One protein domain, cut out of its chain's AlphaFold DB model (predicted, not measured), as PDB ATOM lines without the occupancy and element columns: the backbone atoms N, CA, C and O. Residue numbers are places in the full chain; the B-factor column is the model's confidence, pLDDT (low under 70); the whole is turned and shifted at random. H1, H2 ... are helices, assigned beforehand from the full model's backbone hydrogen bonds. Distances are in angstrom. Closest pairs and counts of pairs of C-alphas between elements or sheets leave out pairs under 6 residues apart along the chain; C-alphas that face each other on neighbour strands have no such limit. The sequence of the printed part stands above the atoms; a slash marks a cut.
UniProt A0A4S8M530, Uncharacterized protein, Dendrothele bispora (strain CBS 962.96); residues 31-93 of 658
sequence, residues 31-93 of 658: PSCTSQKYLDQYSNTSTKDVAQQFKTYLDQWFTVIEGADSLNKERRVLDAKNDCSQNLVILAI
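Overview. This is residues 31 to 93 of the 658 residues of an uncharacterized protein of Dendrothele bispora (strain CBS 962.96) (UniProt A0A4S8M530). H1 stands steeply at one end of the long helix H2, while H3 and then H4 fold back along H2 towards that end. The printed part has 63 residues with four named helices, H1 to H4, and no named strand: all helix. It is loose, radius of gyration of the C-alphas 13.5 A, spanning 41 by 27 by 13 A.

Arrangement. H1, residues 33 to 43, is close to but not clearly touching H2, residues 47 to 66; their closest C-alphas, Tyr 42 and Val 50, are 7.3 A apart. H2, with residues 61 to 65 alone, touches H3, residues 70 to 80, in a helical hairpin; closest C-alphas Ile 65 and Lys 73, 6.7 A. H4, residues 84 to 93, touches H2, closest C-alphas Phe 54 and Leu 91, 6.0 A, at a shallow tilt of 34 degrees, only just short of steep. O i to N i+4 pairs are within hydrogen-bond range throughout H2 and H4, 6 of 7 in H1, 5 of 7 in H3.

Along the chain. H1, 15.5 A, begins at C-alpha 33 (342.421, 301.523, 224.834). H2 measures 28.3 A, H3 15.6 A. H4, 14.3 A, ends at C-alpha 93 (340.087, 317.665, 227.262).

Size, cuts and confidence. The printed part has no cut, and its three links are tight. Residues 31 to 35 and 68 to 84 have pLDDT under 70.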
ATOM      1  N   PRO A  31     347.530 306.787 224.630       36.47
ATOM      2  CA  PRO A  31     348.072 305.427 224.502       36.47
ATOM      3  C   PRO A  31     347.261 304.315 225.197       36.47
ATOM      4  O   PRO A  31     347.747 303.192 225.314       36.47
ATOM      5  N   SER A  32     346.040 304.587 225.661       57.56
ATOM      6  CA  SER A  32     345.228 303.622 226.406       57.56
ATOM      7  C   SER A  32     343.920 303.300 225.668       57.56
ATOM      8  O   SER A  32     343.173 304.189 225.257       57.56
ATOM      9  N   CYS A  33     343.636 302.004 225.499       44.97
ATOM     10  CA  CYS A  33     342.421 301.523 224.834       44.97
ATOM     11  C   CYS A  33     341.128 301.906 225.579       44.97
ATOM     12  O   CYS A  33     340.069 302.003 224.960       44.97
ATOM     13  N   THR A  34     341.207 302.158 226.889       52.62
ATOM     14  CA  THR A  34     340.091 302.655 227.699       52.62
ATOM     15  C   THR A  34     339.820 304.127 227.404       52.62
ATOM     16  O   THR A  34     338.675 304.484 227.149       52.62
ATOM     17  N   SER A  35     340.855 304.965 227.303       68.81
ATOM     18  CA  SER A  35     340.710 306.396 226.990       68.81
ATOM     19  C   SER A  35     340.096 306.645 225.607       68.81
ATOM     20  O   SER A  35     339.299 307.567 225.455       68.81
ATOM     21  N   GLN A  36     340.399 305.801 224.614       72.38
ATOM     22  CA  GLN A  36     339.798 305.921 223.282       72.38
ATOM     23  C   GLN A  36     338.294 305.614 223.293       72.38
ATOM     24  O   GLN A  36     337.527 306.345 222.678       72.38
ATOM     25  N   LYS A  37     337.853 304.592 224.044       77.56
ATOM     26  CA  LYS A  37     336.419 304.279 224.183       77.56
ATOM     27  C   LYS A  37     335.631 305.441 224.788       77.56
ATOM     28  O   LYS A  37     334.531 305.723 224.324       77.56
ATOM     29  N   TYR A  38     336.196 306.134 225.778       77.38
ATOM     30  CA  TYR A  38     335.566 307.320 226.366       77.38
ATOM     31  C   TYR A  38     335.534 308.501 225.389       77.38
ATOM     32  O   TYR A  38     334.508 309.164 225.267       77.38
ATOM     33  N   LEU A  39     336.609 308.747 224.636       78.56
ATOM     34  CA  LEU A  39     336.601 309.782 223.595       78.56
ATOM     35  C   LEU A  39     335.557 309.496 222.509       78.56
ATOM     36  O   LEU A  39     334.820 310.400 222.112       78.56
ATOM     37  N   ASP A  40     335.439 308.241 222.079       80.88
ATOM     38  CA  ASP A  40     334.434 307.822 221.103       80.88
ATOM     39  C   ASP A  40     333.013 307.977 221.673       80.88
ATOM     40  O   ASP A  40     332.123 308.467 220.973       80.88
ATOM     41  N   GLN A  41     332.806 307.663 222.956       86.56
ATOM     42  CA  GLN A  41     331.537 307.873 223.660       86.56
ATOM     43  C   GLN A  41     331.126 309.353 223.677       86.56
ATOM     44  O   GLN A  41     329.962 309.665 223.437       86.56
ATOM     45  N   TYR A  42     332.069 310.268 223.915       87.12
ATOM     46  CA  TYR A  42     331.780 311.703 223.978       87.12
ATOM     47  C   TYR A  42     331.789 312.402 222.622       87.12
ATOM     48  O   TYR A  42     331.266 313.509 222.515       87.12
ATOM     49  N   SER A  43     332.313 311.768 221.571       85.38
ATOM     50  CA  SER A  43     332.367 312.347 220.222       85.38
ATOM     51  C   SER A  43     330.986 312.710 219.658       85.38
ATOM     52  O   SER A  43     330.871 313.706 218.948       85.38
ATOM     53  N   ASN A  44     329.938 311.974 220.046       88.88
ATOM     54  CA  ASN A  44     328.560 312.176 219.582       88.88
ATOM     55  C   ASN A  44     327.664 312.950 220.570       88.88
ATOM     56  O   ASN A  44     326.514 313.244 220.251       88.88
ATOM     57  N   THR A  45     328.160 313.279 221.762       89.62
ATOM     58  CA  THR A  45     327.398 313.996 222.801       89.62
ATOM     59  C   THR A  45     327.432 315.501 222.529       89.62
ATOM     60  O   THR A  45     328.478 316.006 222.125       89.62
ATOM     61  N   SER A  46     326.347 316.257 222.739       94.25
ATOM     62  CA  SER A  46     326.354 317.712 222.486       94.25
ATOM     63  C   SER A  46     327.294 318.457 223.451       94.25
ATOM     64  O   SER A  46     327.580 317.971 224.542       94.25
ATOM     65  N   THR A  47     327.819 319.633 223.080       86.62
ATOM     66  CA  THR A  47     328.721 320.410 223.965       86.62
ATOM     67  C   THR A  47     328.044 320.797 225.276       86.62
ATOM     68  O   THR A  47     328.682 320.739 226.323       86.62
ATOM     69  N   LYS A  48     326.741 321.100 225.231       87.88
ATOM     70  CA  LYS A  48     325.932 321.393 226.417       87.88
ATOM     71  C   LYS A  48     325.845 320.184 227.352       87.88
ATOM     72  O   LYS A  48     326.006 320.339 228.556       87.88
ATOM     73  N   ASP A  49     325.670 318.987 226.799       89.56
ATOM     74  CA  ASP A  49     325.584 317.756 227.590       89.56
ATOM     75  C   ASP A  49     326.946 317.348 228.167       89.56
ATOM     76  O   ASP A  49     327.019 316.920 229.317       89.56
ATOM     77  N   VAL A  50     328.041 317.532 227.416       88.94
ATOM     78  CA  VAL A  50     329.407 317.309 227.929       88.94
ATOM     79  C   VAL A  50     329.727 318.294 229.060       88.94
ATOM     80  O   VAL A  50     330.255 317.879 230.088       88.94
ATOM     81  N   ALA A  51     329.367 319.574 228.915       87.12
ATOM     82  CA  ALA A  51     329.558 320.585 229.956       87.12
ATOM     83  C   ALA A  51     328.721 320.282 231.208       87.12
ATOM     84  O   ALA A  51     329.225 320.359 232.328       87.12
ATOM     85  N   GLN A  52     327.466 319.859 231.027       89.31
ATOM     86  CA  GLN A  52     326.591 319.471 232.131       89.31
ATOM     87  C   GLN A  52     327.107 318.224 232.861       89.31
ATOM     88  O   GLN A  52     327.072 318.171 234.091       89.31
ATOM     89  N   GLN A  53     327.617 317.230 232.128       88.50
ATOM     90  CA  GLN A  53     328.237 316.053 232.735       88.50
ATOM     91  C   GLN A  53     329.523 316.412 233.473       88.50
ATOM     92  O   GLN A  53     329.697 315.960 234.599       88.50
ATOM     93  N   PHE A  54     330.381 317.259 232.900       90.75
ATOM     94  CA  PHE A  54     331.578 317.755 233.579       90.75
ATOM     95  C   PHE A  54     331.227 318.433 234.904       90.75
ATOM     96  O   PHE A  54     331.775 318.053 235.934       90.75
ATOM     97  N   LYS A  55     330.247 319.347 234.898       88.50
ATOM     98  CA  LYS A  55     329.749 320.000 236.115       88.50
ATOM     99  C   LYS A  55     329.237 318.986 237.141       88.50
ATOM    100  O   LYS A  55     329.637 319.025 238.294       88.50
ATOM    101  N   THR A  56     328.439 318.013 236.700       88.56
ATOM    102  CA  THR A  56     327.891 316.965 237.580       88.56
ATOM    103  C   THR A  56     328.995 316.118 238.225       88.56
ATOM    104  O   THR A  56     328.937 315.838 239.419       88.56
ATOM    105  N   TYR A  57     330.016 315.720 237.461       86.19
ATOM    106  CA  TYR A  57     331.161 314.971 237.990       86.19
ATOM    107  C   TYR A  57     332.023 315.816 238.930       86.19
ATOM    108  O   TYR A  57     332.536 315.293 239.919       86.19
ATOM    109  N   LEU A  58     332.173 317.108 238.637       87.19
ATOM    110  CA  LEU A  58     332.932 318.039 239.465       87.19
ATOM    111  C   LEU A  58     332.237 318.245 240.820       87.19
ATOM    112  O   LEU A  58     332.874 318.080 241.858       87.19
ATOM    113  N   ASP A  59     330.923 318.474 240.818       85.00
ATOM    114  CA  ASP A  59     330.109 318.627 242.031       85.00
ATOM    115  C   ASP A  59     330.119 317.347 242.888       85.00
ATOM    116  O   ASP A  59     330.252 317.398 244.114       85.00
ATOM    117  N   GLN A  60     330.040 316.171 242.252       82.75
ATOM    118  CA  GLN A  60     330.174 314.882 242.940       82.75
ATOM    119  C   GLN A  60     331.555 314.714 243.577       82.75
ATOM    120  O   GLN A  60     331.657 314.253 244.715       82.75
ATOM    121  N   TRP A  61     332.617 315.102 242.870       84.56
ATOM    122  CA  TRP A  61     333.984 315.032 243.379       84.56
ATOM    123  C   TRP A  61     334.188 315.955 244.589       84.56
ATOM    124  O   TRP A  61     334.718 315.506 245.606       84.56
ATOM    125  N   PHE A  62     333.683 317.193 244.538       81.50
ATOM    126  CA  PHE A  62     333.715 318.121 245.674       81.50
ATOM    127  C   PHE A  62     332.911 317.604 246.871       81.50
ATOM    128  O   PHE A  62     333.426 317.586 247.987       81.50
ATOM    129  N   THR A  63     331.707 317.072 246.644       80.50
ATOM    130  CA  THR A  63     330.865 316.502 247.713       80.50
ATOM    131  C   THR A  63     331.565 315.344 248.439       80.50
ATOM    132  O   THR A  63     331.483 315.224 249.663       80.50
ATOM    133  N   VAL A  64     332.302 314.497 247.708       78.62
ATOM    134  CA  VAL A  64     333.084 313.387 248.286       78.62
ATOM    135  C   VAL A  64     334.248 313.891 249.146       78.62
ATOM    136  O   VAL A  64     334.605 313.238 250.131       78.62
ATOM    137  N   ILE A  65     334.831 315.040 248.800       74.56
ATOM    138  CA  ILE A  65     335.980 315.630 249.498       74.56
ATOM    139  C   ILE A  65     335.558 316.446 250.723       74.56
ATOM    140  O   ILE A  65     336.236 316.384 251.752       74.56
ATOM    141  N   GLU A  66     334.459 317.195 250.633       78.81
ATOM    142  CA  GLU A  66     333.957 318.039 251.722       78.81
ATOM    143  C   GLU A  66     333.254 317.231 252.821       78.81
ATOM    144  O   GLU A  66     333.374 317.567 253.996       78.81
ATOM    145  N   GLY A  67     332.597 316.118 252.479       73.94
ATOM    146  CA  GLY A  67     331.889 315.264 253.440       73.94
ATOM    147  C   GLY A  67     332.759 314.266 254.222       73.94
ATOM    148  O   GLY A  67     332.214 313.334 254.815       73.94
ATOM    149  N   ALA A  68     334.092 314.377 254.184       63.84
ATOM    150  CA  ALA A  68     334.999 313.404 254.797       63.84
ATOM    151  C   ALA A  68     335.710 313.953 256.047       63.84
ATOM    152  O   ALA A  68     336.531 314.866 255.954       63.84
ATOM    153  N   ASP A  69     335.470 313.316 257.199       58.50
ATOM    154  CA  ASP A  69     336.256 313.532 258.420       58.50
ATOM    155  C   ASP A  69     337.745 313.214 258.183       58.50
ATOM    156  O   ASP A  69     338.090 312.346 257.372       58.50
ATOM    157  N   SER A  70     338.638 313.894 258.914       57.38
ATOM    158  CA  SER A  70     340.081 313.978 258.611       57.38
ATOM    159  C   SER A  70     340.793 312.631 258.407       57.38
ATOM    160  O   SER A  70     341.696 312.546 257.578       57.38
ATOM    161  N   LEU A  71     340.359 311.564 259.085       45.22
ATOM    162  CA  LEU A  71     340.934 310.213 258.972       45.22
ATOM    163  C   LEU A  71     340.398 309.385 257.786       45.22
ATOM    164  O   LEU A  71     341.074 308.468 257.330       45.22
ATOM    165  N   ASN A  72     339.216 309.703 257.253       55.66
ATOM    166  CA  ASN A  72     338.649 309.047 256.064       55.66
ATOM    167  C   ASN A  72     338.926 309.813 254.766       55.66
ATOM    168  O   ASN A  72     338.740 309.266 253.674       55.66
ATOM    169  N   LYS A  73     339.395 311.060 254.877       58.06
ATOM    170  CA  LYS A  73     339.695 311.935 253.745       58.06
ATOM    171  C   LYS A  73     340.802 311.360 252.860       58.06
ATOM    172  O   LYS A  73     340.627 311.282 251.653       58.06
ATOM    173  N   GLU A  74     341.876 310.830 253.442       52.22
ATOM    174  CA  GLU A  74     343.007 310.274 252.682       52.22
ATOM    175  C   GLU A  74     342.626 309.004 251.894       52.22
ATOM    176  O   GLU A  74     342.995 308.843 250.729       52.22
ATOM    177  N   ARG A  75     341.803 308.133 252.493       54.53
ATOM    178  CA  ARG A  75     341.348 306.881 251.867       54.53
ATOM    179  C   ARG A  75     340.330 307.125 250.751       54.53
ATOM    180  O   ARG A  75     340.440 306.524 249.688       54.53
ATOM    181  N   ARG A  76     339.388 308.055 250.950       57.62
ATOM    182  CA  ARG A  76     338.401 308.432 249.922       57.62
ATOM    183  C   ARG A  76     339.007 309.264 248.793       57.62
ATOM    184  O   ARG A  76     338.599 309.095 247.649       57.62
ATOM    185  N   VAL A  77     340.017 310.090 249.078       56.84
ATOM    186  CA  VAL A  77     340.800 310.794 248.049       56.84
ATOM    187  C   VAL A  77     341.559 309.803 247.165       56.84
ATOM    188  O   VAL A  77     341.658 310.036 245.965       56.84
ATOM    189  N   LEU A  78     342.055 308.694 247.723       47.53
ATOM    190  CA  LEU A  78     342.723 307.625 246.971       47.53
ATOM    191  C   LEU A  78     341.760 306.826 246.077       47.53
ATOM    192  O   LEU A  78     342.100 306.584 244.920       47.53
ATOM    193  N   ASP A  79     340.564 306.483 246.560       52.09
ATOM    194  CA  ASP A  79     339.561 305.756 245.764       52.09
ATOM    195  C   ASP A  79     338.918 306.645 244.679       52.09
ATOM    196  O   ASP A  79     338.756 306.219 243.534       52.09
ATOM    197  N   ALA A  80     338.664 307.928 244.969       54.84
ATOM    198  CA  ALA A  80     338.214 308.905 243.969       54.84
ATOM    199  C   ALA A  80     339.281 309.199 242.888       54.84
ATOM    200  O   ALA A  80     338.959 309.717 241.812       54.84
ATOM    201  N   LYS A  81     340.552 308.854 243.149       55.72
ATOM    202  CA  LYS A  81     341.699 309.130 242.272       55.72
ATOM    203  C   LYS A  81     341.782 308.233 241.043       55.72
ATOM    204  O   LYS A  81     342.556 308.581 240.154       55.72
ATOM    205  N   ASN A  82     341.044 307.125 240.971       56.62
ATOM    206  CA  ASN A  82     341.165 306.193 239.846       56.62
ATOM    207  C   ASN A  82     340.070 306.350 238.787       56.62
ATOM    208  O   ASN A  82     340.425 306.451 237.616       56.62
ATOM    209  N   ASP A  83     338.794 306.467 239.165       57.22
ATOM    210  CA  ASP A  83     337.704 306.460 238.171       57.22
ATOM    211  C   ASP A  83     337.108 307.858 237.914       57.22
ATOM    212  O   ASP A  83     336.938 308.262 236.762       57.22
ATOM    213  N   CYS A  84     336.862 308.655 238.962       65.75
ATOM    214  CA  CYS A  84     336.332 310.019 238.798       65.75
ATOM    215  C   CYS A  84     337.360 310.986 238.198       65.75
ATOM    216  O   CYS A  84     337.005 311.834 237.378       65.75
ATOM    217  N   SER A  85     338.639 310.849 238.561       74.19
ATOM    218  CA  SER A  85     339.708 311.722 238.057       74.19
ATOM    219  C   SER A  85     339.948 311.539 236.551       74.19
ATOM    220  O   SER A  85     340.142 312.518 235.833       74.19
ATOM    221  N   GLN A  86     339.876 310.301 236.048       75.12
ATOM    222  CA  GLN A  86     340.081 310.001 234.632       75.12
ATOM    223  C   GLN A  86     338.929 310.537 233.783       75.12
ATOM    224  O   GLN A  86     339.175 311.159 232.751       75.12
ATOM    225  N   ASN A  87     337.687 310.379 234.248       80.88
ATOM    226  CA  ASN A  87     336.517 310.930 233.564       80.88
ATOM    227  C   ASN A  87     336.535 312.464 233.544       80.88
ATOM    228  O   ASN A  87     336.266 313.052 232.498       80.88
ATOM    229  N   LEU A  88     336.927 313.118 234.644       86.88
ATOM    230  CA  LEU A  88     337.073 314.578 234.693       86.88
ATOM    231  C   LEU A  88     338.149 315.089 233.728       86.88
ATOM    232  O   LEU A  88     337.908 316.057 233.011       86.88
ATOM    233  N   VAL A  89     339.304 314.422 233.654       83.31
ATOM    234  CA  VAL A  89     340.379 314.790 232.718       83.31
ATOM    235  C   VAL A  89     339.933 314.609 231.267       83.31
ATOM    236  O   VAL A  89     340.164 315.488 230.440       83.31
ATOM    237  N   ILE A  90     339.253 313.506 230.943       84.31
ATOM    238  CA  ILE A  90     338.752 313.257 229.584       84.31
ATOM    239  C   ILE A  90     337.685 314.294 229.204       84.31
ATOM    240  O   ILE A  90     337.761 314.867 228.119       84.31
ATOM    241  N   LEU A  91     336.736 314.591 230.096       86.44
ATOM    242  CA  LEU A  91     335.705 315.607 229.865       86.44
ATOM    243  C   LEU A  91     336.305 317.015 229.716       86.44
ATOM    244  O   LEU A  91     335.891 317.751 228.820       86.44
ATOM    245  N   ALA A  92     337.321 317.368 230.510       86.44
ATOM    246  CA  ALA A  92     338.041 318.639 230.387       86.44
ATOM    247  C   ALA A  92     338.764 318.764 229.036       86.44
ATOM    248  O   ALA A  92     338.669 319.799 228.378       86.44
ATOM    249  N   ILE A  93     339.432 317.698 228.578       83.25
ATOM    250  CA  ILE A  93     340.087 317.665 227.262       83.25
ATOM    251  C   ILE A  93     339.051 317.812 226.139       83.25
ATOM    252  O   ILE A  93     339.269 318.588 225.208       83.25
TER     253      ILE A  93